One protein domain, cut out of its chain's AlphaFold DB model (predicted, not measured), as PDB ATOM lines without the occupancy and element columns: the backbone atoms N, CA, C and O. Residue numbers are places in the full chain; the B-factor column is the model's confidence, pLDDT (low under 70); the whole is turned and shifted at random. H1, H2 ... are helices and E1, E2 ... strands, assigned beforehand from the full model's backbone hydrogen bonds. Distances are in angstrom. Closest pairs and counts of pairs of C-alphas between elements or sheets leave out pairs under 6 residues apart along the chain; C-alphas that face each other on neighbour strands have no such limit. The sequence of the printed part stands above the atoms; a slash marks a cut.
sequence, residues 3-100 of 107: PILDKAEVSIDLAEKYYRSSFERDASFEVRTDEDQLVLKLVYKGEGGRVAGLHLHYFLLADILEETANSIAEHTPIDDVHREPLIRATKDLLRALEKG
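Overview. This is residues 3 to 100 of the 107 residues of an uncharacterized protein of Alphaproteobacteria bacterium (UniProt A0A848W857). A three-stranded sheet, E3 E4 E5, has the E1 and E2 hairpin crossed over one end in a sandwich only partly face to face, while helix H1 leads off from its other end and helix H2 folds back beyond H1, apart from H1 and from the sheet, with open space between. H1 follows directly from E5; residues 13 to 18 of the hairpin turn stick out, as do most of the helices. The printed part has 98 residues with two named helices and five named strands, in the order E1 E2 E3 E4 E5 H1 H2, class mixed. Both sheets are antiparallel; the whole is loose, radius of gyration of the C-alphas 15.6 A, spanning 40 by 35 by 31 A.

Along the chain. E3 is residues 27 to 33, 20.8 A long; E4 is 37 to 44, 23.2 A; E5 is 50 to 57, 23.6 A. E1, residues 8 to 14, begins at C-alpha 8 (147.501, 143.623, 134.638) and is 19.8 A long; E2, 17 to 23, is 19.9 A. H1, residues 58 to 74, is 24.5 A; H2, 80 to 98, is 26.6 A and ends at C-alpha 98 (175.413, 146.013, 140.607).

Arrangement. E3 E4 E5 form a meander, each strand the antiparallel neighbour of the one before; N 30 and O 41 are 2.8 A apart, N 40 and O 54 2.8 A. In the E1 and E2 hairpin, N 10 and O 21 are 2.9 A apart. The two sheets' strands stand at 78 degrees; the closest C-alphas of E1 and E5, Val 10 and Ala 52, are 7.4 A apart. H1 only grazes the sheet E3 E4 E5 with residues 58 to 64. H2 is not on it, and H1 and H2 are apart. Every O i to N i+4 pair is within hydrogen-bond range in H1, 14 of 15 in H2.

Size, cuts and confidence. The C-alphas farthest apart, Glu 16 and Lys 99, are 45.7 A apart. The printed part has no cut, its links between named elements are tight, and no printed residue is under 70 in pLDDT.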
ATOM      1  N   PRO A   3     149.843 152.608 142.707       95.62
ATOM      2  CA  PRO A   3     148.718 152.433 141.789       95.62
ATOM      3  C   PRO A   3     149.177 151.749 140.494       95.62
ATOM      4  O   PRO A   3     150.313 151.950 140.055       95.62
ATOM      5  N   ILE A   4     148.299 150.953 139.884       95.38
ATOM      6  CA  ILE A   4     148.481 150.483 138.507       95.38
ATOM      7  C   ILE A   4     148.062 151.623 137.573       95.38
ATOM      8  O   ILE A   4     147.040 152.264 137.793       95.38
ATOM      9  N   LEU A   5     148.876 151.927 136.561       92.69
ATOM     10  CA  LEU A   5     148.602 153.031 135.626       92.69
ATOM     11  C   LEU A   5     148.022 152.554 134.290       92.69
ATOM     12  O   LEU A   5     147.319 153.307 133.612       92.69
ATOM     13  N   ASP A   6     148.307 151.304 133.951       92.12
ATOM     14  CA  ASP A   6     147.822 150.635 132.755       92.12
ATOM     15  C   ASP A   6     146.909 149.472 133.166       92.12
ATOM     16  O   ASP A   6     145.849 149.712 133.755       92.12
ATOM     17  N   LYS A   7     147.332 148.223 132.955       94.62
ATOM     18  CA  LYS A   7     146.549 147.035 133.283       94.62
ATOM     19  C   LYS A   7     147.451 145.850 133.613       94.62
ATOM     20  O   LYS A   7     148.542 145.713 133.070       94.62
ATOM     21  N   ALA A   8     146.970 144.968 134.478       95.75
ATOM     22  CA  ALA A   8     147.501 143.623 134.638       95.75
ATOM     23  C   ALA A   8     146.366 142.607 134.502       95.75
ATOM     24  O   ALA A   8     145.281 142.798 135.052       95.75
ATOM     25  N   GLU A   9     146.618 141.514 133.791       95.88
ATOM     26  CA  GLU A   9     145.725 140.360 133.742       95.88
ATOM     27  C   GLU A   9     146.423 139.164 134.379       95.88
ATOM     28  O   GLU A   9     147.602 138.917 134.138       95.88
ATOM     29  N   VAL A  10     145.691 138.438 135.217       95.44
ATOM     30  CA  VAL A  10     146.161 137.215 135.862       95.44
ATOM     31  C   VAL A  10     145.188 136.110 135.509       95.44
ATOM     32  O   VAL A  10     143.989 136.242 135.764       95.44
ATOM     33  N   SER A  11     145.708 135.020 134.961       95.19
ATOM     34  CA  SER A  11     144.951 133.794 134.759       95.19
ATOM     35  C   SER A  11     145.665 132.588 135.352       95.19
ATOM     36  O   SER A  11     146.891 132.516 135.340       95.19
ATOM     37  N   ILE A  12     144.886 131.652 135.886       94.25
ATOM     38  CA  ILE A  12     145.348 130.350 136.361       94.25
ATOM     39  C   ILE A  12     144.445 129.299 135.722       94.25
ATOM     40  O   ILE A  12     143.249 129.231 136.023       94.25
ATOM     41  N   ASP A  13     145.042 128.492 134.857       94.38
ATOM     42  CA  ASP A  13     144.418 127.340 134.218       94.38
ATOM     43  C   ASP A  13     144.719 126.082 135.037       94.38
ATOM     44  O   ASP A  13     145.851 125.604 135.099       94.38
ATOM     45  N   LEU A  14     143.696 125.550 135.699       92.69
ATOM     46  CA  LEU A  14     143.707 124.242 136.347       92.69
ATOM     47  C   LEU A  14     142.836 123.291 135.527       92.69
ATOM     48  O   LEU A  14     141.885 123.727 134.883       92.69
ATOM     49  N   ALA A  15     143.109 121.986 135.607       93.44
ATOM     50  CA  ALA A  15     142.452 120.964 134.782       93.44
ATOM     51  C   ALA A  15     140.913 121.078 134.717       93.44
ATOM     52  O   ALA A  15     140.322 120.814 133.677       93.44
ATOM     53  N   GLU A  16     140.274 121.505 135.807       93.56
ATOM     54  CA  GLU A  16     138.815 121.660 135.895       93.56
ATOM     55  C   GLU A  16     138.362 123.104 136.150       93.56
ATOM     56  O   GLU A  16     137.166 123.364 136.289       93.56
ATOM     57  N   LYS A  17     139.295 124.055 136.298       92.81
ATOM     58  CA  LYS A  17     138.971 125.419 136.732       92.81
ATOM     59  C   LYS A  17     139.842 126.444 136.039       92.81
ATOM     60  O   LYS A  17     141.062 126.384 136.121       92.81
ATOM     61  N   TYR A  18     139.193 127.448 135.473       92.31
ATOM     62  CA  TYR A  18     139.851 128.633 134.958       92.31
ATOM     63  C   TYR A  18     139.563 129.820 135.867       92.31
ATOM     64  O   TYR A  18     138.407 130.207 136.053       92.31
ATOM     65  N   TYR A  19     140.614 130.408 136.427       91.25
ATOM     66  CA  TYR A  19     140.525 131.677 137.135       91.25
ATOM     67  C   TYR A  19     141.117 132.760 136.251       91.25
ATOM     68  O   TYR A  19     142.257 132.637 135.827       91.25
ATOM     69  N   ARG A  20     140.375 133.843 136.008       92.88
ATOM     70  CA  ARG A  20     140.885 135.039 135.331       92.88
ATOM     71  C   ARG A  20     140.461 136.281 136.089       92.88
ATOM     72  O   ARG A  20     139.316 136.395 136.519       92.88
ATOM     73  N   SER A  21     141.377 137.225 136.230       92.38
ATOM     74  CA  SER A  21     141.101 138.524 136.819       92.38
ATOM     75  C   SER A  21     141.914 139.616 136.142       92.38
ATOM     76  O   SER A  21     143.039 139.379 135.705       92.38
ATOM     77  N   SER A  22     141.352 140.820 136.076       93.62
ATOM     78  CA  SER A  22     142.068 142.030 135.684       93.62
ATOM     79  C   SER A  22     142.267 142.949 136.889       93.62
ATOM     80  O   SER A  22     141.454 143.000 137.818       93.62
ATOM     81  N   PHE A  23     143.367 143.690 136.870       95.88
ATOM     82  CA  PHE A  23     143.698 144.750 137.807       95.88
ATOM     83  C   PHE A  23     143.986 146.004 136.981       95.88
ATOM     84  O   PHE A  23     144.943 146.027 136.208       95.88
ATOM     85  N   GLU A  24     143.130 147.013 137.106       94.00
ATOM     86  CA  GLU A  24     143.176 148.239 136.302       94.00
ATOM     87  C   GLU A  24     143.566 149.435 137.184       94.00
ATOM     88  O   GLU A  24     144.200 149.266 138.226       94.00
ATOM     89  N   ARG A  25     143.230 150.663 136.778       93.94
ATOM     90  CA  ARG A  25     143.680 151.901 137.444       93.94
ATOM     91  C   ARG A  25     143.167 152.098 138.875       93.94
ATOM     92  O   ARG A  25     143.710 152.908 139.619       93.94
ATOM     93  N   ASP A  26     142.128 151.369 139.258       93.19
ATOM     94  CA  ASP A  26     141.567 151.306 140.611       93.19
ATOM     95  C   ASP A  26     142.270 150.273 141.513       93.19
ATOM     96  O   ASP A  26     142.000 150.181 142.717       93.19
ATOM     97  N   ALA A  27     143.192 149.499 140.944       96.75
ATOM     98  CA  ALA A  27     144.007 148.532 141.644       96.75
ATOM     99  C   ALA A  27     145.402 149.087 141.968       96.75
ATOM    100  O   ALA A  27     145.865 150.128 141.497       96.75
ATOM    101  N   SER A  28     146.099 148.355 142.827       97.81
ATOM    102  CA  SER A  28     147.442 148.687 143.281       97.81
ATOM    103  C   SER A  28     148.337 147.460 143.272       97.81
ATOM    104  O   SER A  28     147.855 146.335 143.389       97.81
ATOM    105  N   PHE A  29     149.643 147.676 143.160       98.00
ATOM    106  CA  PHE A  29     150.641 146.623 143.231       98.00
ATOM    107  C   PHE A  29     151.697 146.884 144.307       98.00
ATOM    108  O   PHE A  29     151.906 148.004 144.791       98.00
ATOM    109  N   GLU A  30     152.386 145.824 144.695       97.56
ATOM    110  CA  GLU A  30     153.533 145.857 145.584       97.56
ATOM    111  C   GLU A  30     154.568 144.838 145.127       97.56
ATOM    112  O   GLU A  30     154.214 143.715 144.782       97.56
ATOM    113  N   VAL A  31     155.837 145.241 145.151       97.12
ATOM    114  CA  VAL A  31     156.981 144.355 144.940       97.12
ATOM    115  C   VAL A  31     157.836 144.401 146.197       97.12
ATOM    116  O   VAL A  31     158.168 145.489 146.679       97.12
ATOM    117  N   ARG A  32     158.176 143.230 146.733       95.62
ATOM    118  CA  ARG A  32     159.116 143.054 147.844       95.62
ATOM    119  C   ARG A  32     160.175 142.035 147.450       95.62
ATOM    120  O   ARG A  32     159.878 141.092 146.732       95.62
ATOM    121  N   THR A  33     161.388 142.229 147.937       93.50
ATOM    122  CA  THR A  33     162.492 141.273 147.812       93.50
ATOM    123  C   THR A  33     162.786 140.692 149.185       93.50
ATOM    124  O   THR A  33     162.824 141.451 150.159       93.50
ATOM    125  N   ASP A  34     163.004 139.387 149.252       89.25
ATOM    126  CA  ASP A  34     163.438 138.675 150.456       89.25
ATOM    127  C   ASP A  34     164.793 137.981 150.209       89.25
ATOM    128  O   ASP A  34     165.481 138.307 149.238       89.25
ATOM    129  N   GLU A  35     165.210 137.067 151.084       89.88
ATOM    130  CA  GLU A  35     166.513 136.395 150.999       89.88
ATOM    131  C   GLU A  35     166.736 135.651 149.672       89.88
ATOM    132  O   GLU A  35     167.837 135.724 149.126       89.88
ATOM    133  N   ASP A  36     165.711 135.001 149.114       93.56
ATOM    134  CA  ASP A  36     165.838 134.137 147.930       93.56
ATOM    135  C   ASP A  36     164.776 134.368 146.839       93.56
ATOM    136  O   ASP A  36     164.778 133.667 145.821       93.56
ATOM    137  N   GLN A  37     163.880 135.342 147.024       95.12
ATOM    138  CA  GLN A  37     162.718 135.538 146.157       95.12
ATOM    139  C   GLN A  37     162.268 136.997 146.008       95.12
ATOM    140  O   GLN A  37     162.455 137.843 146.886       95.12
ATOM    141  N   LEU A  38     161.567 137.254 144.906       97.19
ATOM    142  CA  LEU A  38     160.733 138.423 144.673       97.19
ATOM    143  C   LEU A  38     159.261 138.061 144.891       97.19
ATOM    144  O   LEU A  38     158.758 137.080 144.350       97.19
ATOM    145  N   VAL A  39     158.553 138.899 145.644       97.69
ATOM    146  CA  VAL A  39     157.113 138.791 145.886       97.69
ATOM    147  C   VAL A  39     156.400 139.947 145.196       97.69
ATOM    148  O   VAL A  39     156.578 141.107 145.576       97.69
ATOM    149  N   LEU A  40     155.569 139.629 144.206       97.50
ATOM    150  CA  LEU A  40     154.646 140.550 143.550       97.50
ATOM    151  C   LEU A  40     153.238 140.336 144.106       97.50
ATOM    152  O   LEU A  40     152.746 139.213 144.177       97.50
ATOM    153  N   LYS A  41     152.555 141.424 144.450       97.81
ATOM    154  CA  LYS A  41     151.156 141.398 144.873       97.81
ATOM    155  C   LYS A  41     150.350 142.430 144.101       97.81
ATOM    156  O   LYS A  41     150.720 143.599 144.104       97.81
ATOM    157  N   LEU A  42     149.234 142.017 143.511       97.88
ATOM    158  CA  LEU A  42     148.211 142.883 142.923       97.88
ATOM    159  C   LEU A  42     146.988 142.888 143.840       97.88
ATOM    160  O   LEU A  42     146.581 141.841 144.341       97.88
ATOM    161  N   VAL A  43     146.414 144.061 144.093       97.31
ATOM    162  CA  VAL A  43     145.299 144.247 145.026       97.31
ATOM    163  C   VAL A  43     144.280 145.205 144.436       97.31
ATOM    164  O   VAL A  43     144.595 146.367 144.182       97.31
ATOM    165  N   TYR A  44     143.040 144.742 144.328       96.31
ATOM    166  CA  TYR A  44     141.872 145.578 144.082       96.31
ATOM    167  C   TYR A  44     140.927 145.490 145.285       96.31
ATOM    168  O   TYR A  44     140.563 144.396 145.719       96.31
ATOM    169  N   LYS A  45     140.573 146.650 145.853       92.62
ATOM    170  CA  LYS A  45     139.812 146.770 147.113       92.62
ATOM    171  C   LYS A  45     138.346 147.173 146.928       92.62
ATOM    172  O   LYS A  45     137.673 147.399 147.929       92.62
ATOM    173  N   GLY A  46     137.873 147.319 145.692       90.12
ATOM    174  CA  GLY A  46     136.465 147.616 145.433       90.12
ATOM    175  C   GLY A  46     135.560 146.411 145.692       90.12
ATOM    176  O   GLY A  46     135.950 145.435 146.338       90.12
ATOM    177  N   GLU A  47     134.335 146.477 145.180       88.75
ATOM    178  CA  GLU A  47     133.361 145.395 145.322       88.75
ATOM    179  C   GLU A  47     133.893 144.081 144.721       88.75
ATOM    180  O   GLU A  47     134.473 144.069 143.634       88.75
ATOM    181  N   GLY A  48     133.748 142.973 145.455       84.44
ATOM    182  CA  GLY A  48     134.333 141.687 145.062       84.44
ATOM    183  C   GLY A  48     135.864 141.657 145.145       84.44
ATOM    184  O   GLY A  48     136.509 141.017 144.314       84.44
ATOM    185  N   GLY A  49     136.441 142.394 146.105       91.81
ATOM    186  CA  GLY A  49     137.880 142.571 146.300       91.81
ATOM    187  C   GLY A  49     138.717 141.317 146.035       91.81
ATOM    188  O   GLY A  49     138.398 140.215 146.479       91.81
ATOM    189  N   ARG A  50     139.813 141.503 145.301       93.56
ATOM    190  CA  ARG A  50     140.643 140.416 144.769       93.56
ATOM    191  C   ARG A  50     142.119 140.723 144.940       93.56
ATOM    192  O   ARG A  50     142.554 141.876 144.880       93.56
ATOM    193  N   VAL A  51     142.884 139.665 145.181       96.00
ATOM    194  CA  VAL A  51     144.322 139.722 145.420       96.00
ATOM    195  C   VAL A  51     144.984 138.612 144.621       96.00
ATOM    196  O   VAL A  51     144.615 137.453 144.775       96.00
ATOM    197  N   ALA A  52     145.978 138.965 143.812       97.00
ATOM    198  CA  ALA A  52     146.871 138.004 143.176       97.00
ATOM    199  C   ALA A  52     148.267 138.155 143.784       97.00
ATOM    200  O   ALA A  52     148.755 139.275 143.941       97.00
ATOM    201  N   GLY A  53     148.888 137.040 144.158       96.88
ATOM    202  CA  GLY A  53     150.248 136.995 144.686       96.88
ATOM    203  C   GLY A  53     151.103 136.061 143.845       96.88
ATOM    204  O   GLY A  53     150.659 134.963 143.521       96.88
ATOM    205  N   LEU A  54     152.313 136.495 143.506       96.81
ATOM    206  CA  LEU A  54     153.303 135.702 142.793       96.81
ATOM    207  C   LEU A  54     154.631 135.767 143.547       96.81
ATOM    208  O   LEU A  54     155.102 136.849 143.897       96.81
ATOM    209  N   HIS A  55     155.210 134.601 143.794       97.38
ATOM    210  CA  HIS A  55     156.483 134.425 144.478       97.38
ATOM    211  C   HIS A  55     157.455 133.782 143.490       97.38
ATOM    212  O   HIS A  55     157.197 132.681 143.010       97.38
ATOM    213  N   LEU A  56     158.534 134.484 143.152       97.62
ATOM    214  CA  LEU A  56     159.529 134.036 142.180       97.62
ATOM    215  C   LEU A  56     160.894 133.976 142.853       97.62
ATOM    216  O   LEU A  56     161.434 135.012 143.237       97.62
ATOM    217  N   HIS A  57     161.468 132.779 142.962       98.00
ATOM    218  CA  HIS A  57     162.862 132.636 143.379       98.00
ATOM    219  C   HIS A  57     163.798 133.301 142.363       98.00
ATOM    220  O   HIS A  57     163.499 133.333 141.169       98.00
ATOM    221  N   TYR A  58     164.938 133.824 142.822       96.56
ATOM    222  CA  TYR A  58     165.785 134.680 141.982       96.56
ATOM    223  C   TYR A  58     166.325 134.013 140.716       96.56
ATOM    224  O   TYR A  58     166.444 134.698 139.705       96.56
ATOM    225  N   PHE A  59     166.603 132.707 140.728       97.56
ATOM    226  CA  PHE A  59     167.033 132.012 139.509       97.56
ATOM    227  C   PHE A  59     165.899 131.861 138.495       97.56
ATOM    228  O   PHE A  59     166.092 132.202 137.338       97.56
ATOM    229  N   LEU A  60     164.689 131.501 138.935       98.19
ATOM    230  CA  LEU A  60     163.530 131.490 138.038       98.19
ATOM    231  C   LEU A  60     163.229 132.895 137.494       98.19
ATOM    232  O   LEU A  60     162.878 133.052 136.331       98.19
ATOM    233  N   LEU A  61     163.365 133.931 138.327       97.38
ATOM    234  CA  LEU A  61     163.216 135.312 137.875       97.38
ATOM    235  C   LEU A  61     164.274 135.682 136.823       97.38
ATOM    236  O   LEU A  61     163.936 136.378 135.870       97.38
ATOM    237  N   ALA A  62     165.522 135.236 136.988       97.81
ATOM    238  CA  ALA A  62     166.582 135.455 136.008       97.81
ATOM    239  C   ALA A  62     166.246 134.782 134.670       97.81
ATOM    240  O   ALA A  62     166.224 135.475 133.655       97.81
ATOM    241  N   ASP A  63     165.860 133.504 134.690       98.56
ATOM    242  CA  ASP A  63     165.457 132.762 133.489       98.56
ATOM    243  C   ASP A  63     164.290 133.460 132.764       98.56
ATOM    244  O   ASP A  63     164.317 133.648 131.551       98.56
ATOM    245  N   ILE A  64     163.279 133.934 133.508       97.88
ATOM    246  CA  ILE A  64     162.151 134.693 132.941       97.88
ATOM    247  C   ILE A  64     162.629 135.984 132.263       97.88
ATOM    248  O   ILE A  64     162.110 136.344 131.206       97.88
ATOM    249  N   LEU A  65     163.578 136.711 132.858       97.38
ATOM    250  CA  LEU A  65     164.103 137.951 132.280       97.38
ATOM    251  C   LEU A  65     164.921 137.687 131.008       97.38
ATOM    252  O   LEU A  65     164.801 138.456 130.055       97.38
ATOM    253  N   GLU A  66     165.708 136.611 130.982       97.75
ATOM    254  CA  GLU A  66     166.457 136.174 129.797       97.75
ATOM    255  C   GLU A  66     165.509 135.781 128.660       97.75
ATOM    256  O   GLU A  66     165.607 136.324 127.558       97.75
ATOM    257  N   GLU A  67     164.509 134.947 128.944       98.06
ATOM    258  CA  GLU A  67     163.503 134.552 127.956       98.06
ATOM    259  C   GLU A  67     162.646 135.733 127.488       98.06
ATOM    260  O   GLU A  67     162.296 135.835 126.312       98.06
ATOM    261  N   THR A  68     162.364 136.694 128.373       95.88
ATOM    262  CA  THR A  68     161.707 137.950 127.986       95.88
ATOM    263  C   THR A  68     162.568 138.730 126.989       95.88
ATOM    264  O   THR A  68     162.045 139.259 126.008       95.88
ATOM    265  N   ALA A  69     163.884 138.803 127.207       95.44
ATOM    266  CA  ALA A  69     164.795 139.487 126.296       95.44
ATOM    267  C   ALA A  69     164.874 138.787 124.928       95.44
ATOM    268  O   ALA A  69     164.784 139.469 123.904       95.44
ATOM    269  N   ASN A  70     164.967 137.452 124.912       96.56
ATOM    270  CA  ASN A  70     164.947 136.645 123.687       96.56
ATOM    271  C   ASN A  70     163.643 136.861 122.907       96.56
ATOM    272  O   ASN A  70     163.667 137.218 121.730       96.56
ATOM    273  N   SER A  71     162.498 136.766 123.590       95.31
ATOM    274  CA  SER A  71     161.177 136.974 122.992       95.31
ATOM    275  C   SER A  71     161.042 138.358 122.346       95.31
ATOM    276  O   SER A  71     160.613 138.462 121.197       95.31
ATOM    277  N   ILE A  72     161.478 139.424 123.027       94.19
ATOM    278  CA  ILE A  72     161.453 140.792 122.479       94.19
ATOM    279  C   ILE A  72     162.368 140.934 121.253       94.19
ATOM    280  O   ILE A  72     162.043 141.697 120.345       94.19
ATOM    281  N   ALA A  73     163.506 140.234 121.215       92.31
ATOM    282  CA  ALA A  73     164.445 140.301 120.097       92.31
ATOM    283  C   ALA A  73     163.930 139.589 118.832       92.31
ATOM    284  O   ALA A  73     164.266 140.001 117.723       92.31
ATOM    285  N   GLU A  74     163.124 138.539 118.996       94.81
ATOM    286  CA  GLU A  74     162.632 137.700 117.897       94.81
ATOM    287  C   GLU A  74     161.302 138.174 117.285       94.81
ATOM    288  O   GLU A  74     160.971 137.793 116.161       94.81
ATOM    289  N   HIS A  75     160.532 138.998 118.000       89.69
ATOM    290  CA  HIS A  75     159.167 139.376 117.616       89.69
ATOM    291  C   HIS A  75     159.047 140.837 117.156       89.69
ATOM    292  O   HIS A  75     160.016 141.596 117.109       89.69
ATOM    293  N   THR A  76     157.826 141.237 116.775       83.88
ATOM    294  CA  THR A  76     157.504 142.608 116.362       83.88
ATOM    295  C   THR A  76     158.026 143.623 117.384       83.88
ATOM    296  O   THR A  76     157.738 143.478 118.576       83.88
ATOM    297  N   PRO A  77     158.741 144.674 116.940       86.62
ATOM    298  CA  PRO A  77     159.257 145.690 117.842       86.62
ATOM    299  C   PRO A  77     158.155 146.332 118.688       86.62
ATOM    300  O   PRO A  77     157.112 146.739 118.174       86.62
ATOM    301  N   ILE A  78     158.424 146.461 119.985       92.12
ATOM    302  CA  ILE A  78     157.620 147.272 120.901       92.12
ATOM    303  C   ILE A  78     157.716 148.735 120.449       92.12
ATOM    304  O   ILE A  78     158.821 149.220 120.188       92.12
ATOM    305  N   ASP A  79     156.582 149.437 120.374       93.06
ATOM    306  CA  ASP A  79     156.564 150.860 120.030       93.06
ATOM    307  C   ASP A  79     157.337 151.718 121.045       93.06
ATOM    308  O   ASP A  79     157.567 151.326 122.193       93.06
ATOM    309  N   ASP A  80     157.737 152.919 120.628       90.69
ATOM    310  CA  ASP A  80     158.598 153.778 121.445       90.69
ATOM    311  C   ASP A  80     157.946 154.194 122.777       90.69
ATOM    312  O   ASP A  80     158.637 154.284 123.797       90.69
ATOM    313  N   VAL A  81     156.615 154.363 122.806       94.62
ATOM    314  CA  VAL A  81     155.861 154.784 124.001       94.62
ATOM    315  C   VAL A  81     155.971 153.745 125.117       94.62
ATOM    316  O   VAL A  81     156.111 154.110 126.287       94.62
ATOM    317  N   HIS A  82     155.961 152.456 124.775       93.06
ATOM    318  CA  HIS A  82     156.138 151.368 125.738       93.06
ATOM    319  C   HIS A  82     157.614 151.008 125.955       93.06
ATOM    320  O   HIS A  82     158.027 150.679 127.073       93.06
ATOM    321  N   ARG A  83     158.438 151.102 124.908       94.06
ATOM    322  CA  ARG A  83     159.849 150.710 124.941       94.06
ATOM    323  C   ARG A  83     160.690 151.610 125.844       94.06
ATOM    324  O   ARG A  83     161.534 151.109 126.590       94.06
ATOM    325  N   GLU A  84     160.471 152.923 125.823       95.88
ATOM    326  CA  GLU A  84     161.251 153.869 126.629       95.88
ATOM    327  C   GLU A  84     161.116 153.643 128.153       95.88
ATOM    328  O   GLU A  84     162.149 153.540 128.836       95.88
ATOM    329  N   PRO A  85     159.899 153.519 128.732       95.56
ATOM    330  CA  PRO A  85     159.730 153.156 130.137       95.56
ATOM    331  C   PRO A  85     160.392 151.830 130.514       95.56
ATOM    332  O   PRO A  85     161.009 151.762 131.581       95.56
ATOM    333  N   LEU A  86     160.298 150.809 129.652       95.50
ATOM    334  CA  LEU A  86     160.914 149.500 129.884       95.50
ATOM    335  C   LEU A  86     162.438 149.614 129.957       95.50
ATOM    336  O   LEU A  86     163.038 149.174 130.935       95.50
ATOM    337  N   ILE A  87     163.070 150.300 128.998       96.62
ATOM    338  CA  ILE A  87     164.524 150.532 129.008       96.62
ATOM    339  C   ILE A  87     164.958 151.235 130.297       96.62
ATOM    340  O   ILE A  87     165.955 150.851 130.917       96.62
ATOM    341  N   ARG A  88     164.233 152.280 130.711       97.69
ATOM    342  CA  ARG A  88     164.546 153.016 131.943       97.69
ATOM    343  C   ARG A  88     164.443 152.110 133.172       97.69
ATOM    344  O   ARG A  88     165.368 152.100 133.981       97.69
ATOM    345  N   ALA A  89     163.363 151.339 133.290       96.19
ATOM    346  CA  ALA A  89     163.147 150.428 134.412       96.19
ATOM    347  C   ALA A  89     164.210 149.316 134.474       96.19
ATOM    348  O   ALA A  89     164.742 149.041 135.549       96.19
ATOM    349  N   THR A  90     164.595 148.736 133.336       97.19
ATOM    350  CA  THR A  90     165.656 147.717 133.275       97.19
ATOM    351  C   THR A  90     167.014 148.287 133.687       97.19
ATOM    352  O   THR A  90     167.757 147.643 134.424       97.19
ATOM    353  N   LYS A  91     167.331 149.532 133.301       97.75
ATOM    354  CA  LYS A  91     168.544 150.226 133.772       97.75
ATOM    355  C   LYS A  91     168.516 150.494 135.279       97.75
ATOM    356  O   LYS A  91     169.560 150.444 135.926       97.75
ATOM    357  N   ASP A  92     167.355 150.806 135.851       96.81
ATOM    358  CA  ASP A  92     167.201 150.950 137.305       96.81
ATOM    359  C   ASP A  92     167.438 149.622 138.029       96.81
ATOM    360  O   ASP A  92     168.153 149.600 139.034       96.81
ATOM    361  N   LEU A  93     166.897 148.524 137.490       95.56
ATOM    362  CA  LEU A  93     167.103 147.175 138.010       95.56
ATOM    363  C   LEU A  93     168.582 146.770 137.953       95.56
ATOM    364  O   LEU A  93     169.138 146.378 138.976       95.56
ATOM    365  N   LEU A  94     169.241 146.947 136.804       96.38
ATOM    366  CA  LEU A  94     170.667 146.648 136.634       96.38
ATOM    367  C   LEU A  94     171.522 147.393 137.667       96.38
ATOM    368  O   LEU A  94     172.293 146.782 138.404       96.38
ATOM    369  N   ARG A  95     171.305 148.706 137.812       96.25
ATOM    370  CA  ARG A  95     172.016 149.527 138.807       96.25
ATOM    371  C   ARG A  95     171.765 149.083 140.248       96.25
ATOM    372  O   ARG A  95     172.596 149.345 141.118       96.25
ATOM    373  N   ALA A  96     170.602 148.505 140.544       93.75
ATOM    374  CA  ALA A  96     170.305 147.971 141.868       93.75
ATOM    375  C   ALA A  96     171.062 146.660 142.128       93.75
ATOM    376  O   ALA A  96     171.594 146.494 143.225       93.75
ATOM    377  N   LEU A  97     171.160 145.785 141.123       93.12
ATOM    378  CA  LEU A  97     171.894 144.518 141.193       93.12
ATOM    379  C   LEU A  97     173.411 144.740 141.328       93.12
ATOM    380  O   LEU A  97     174.053 144.118 142.171       93.12
ATOM    381  N   GLU A  98     173.975 145.692 140.580       94.25
ATOM    382  CA  GLU A  98     175.413 146.013 140.607       94.25
ATOM    383  C   GLU A  98     175.894 146.605 141.939       94.25
ATOM    384  O   GLU A  98     177.054 146.446 142.312       94.25
ATOM    385  N   LYS A  99     175.018 147.288 142.690       88.38
ATOM    386  CA  LYS A  99     175.382 147.881 143.989       88.38
ATOM    387  C   LYS A  99     175.734 146.833 145.052       88.38
ATOM    388  O   LYS A  99     176.344 147.208 146.055       88.38
ATOM    389  N   GLY A 100     175.356 145.567 144.846       71.12
ATOM    390  CA  GLY A 100     175.534 144.487 145.812       71.12
ATOM    391  C   GLY A 100     174.772 144.719 147.129       71.12
ATOM    392  O   GLY A 100     174.175 145.779 147.357       71.12
TER     393      GLY A 100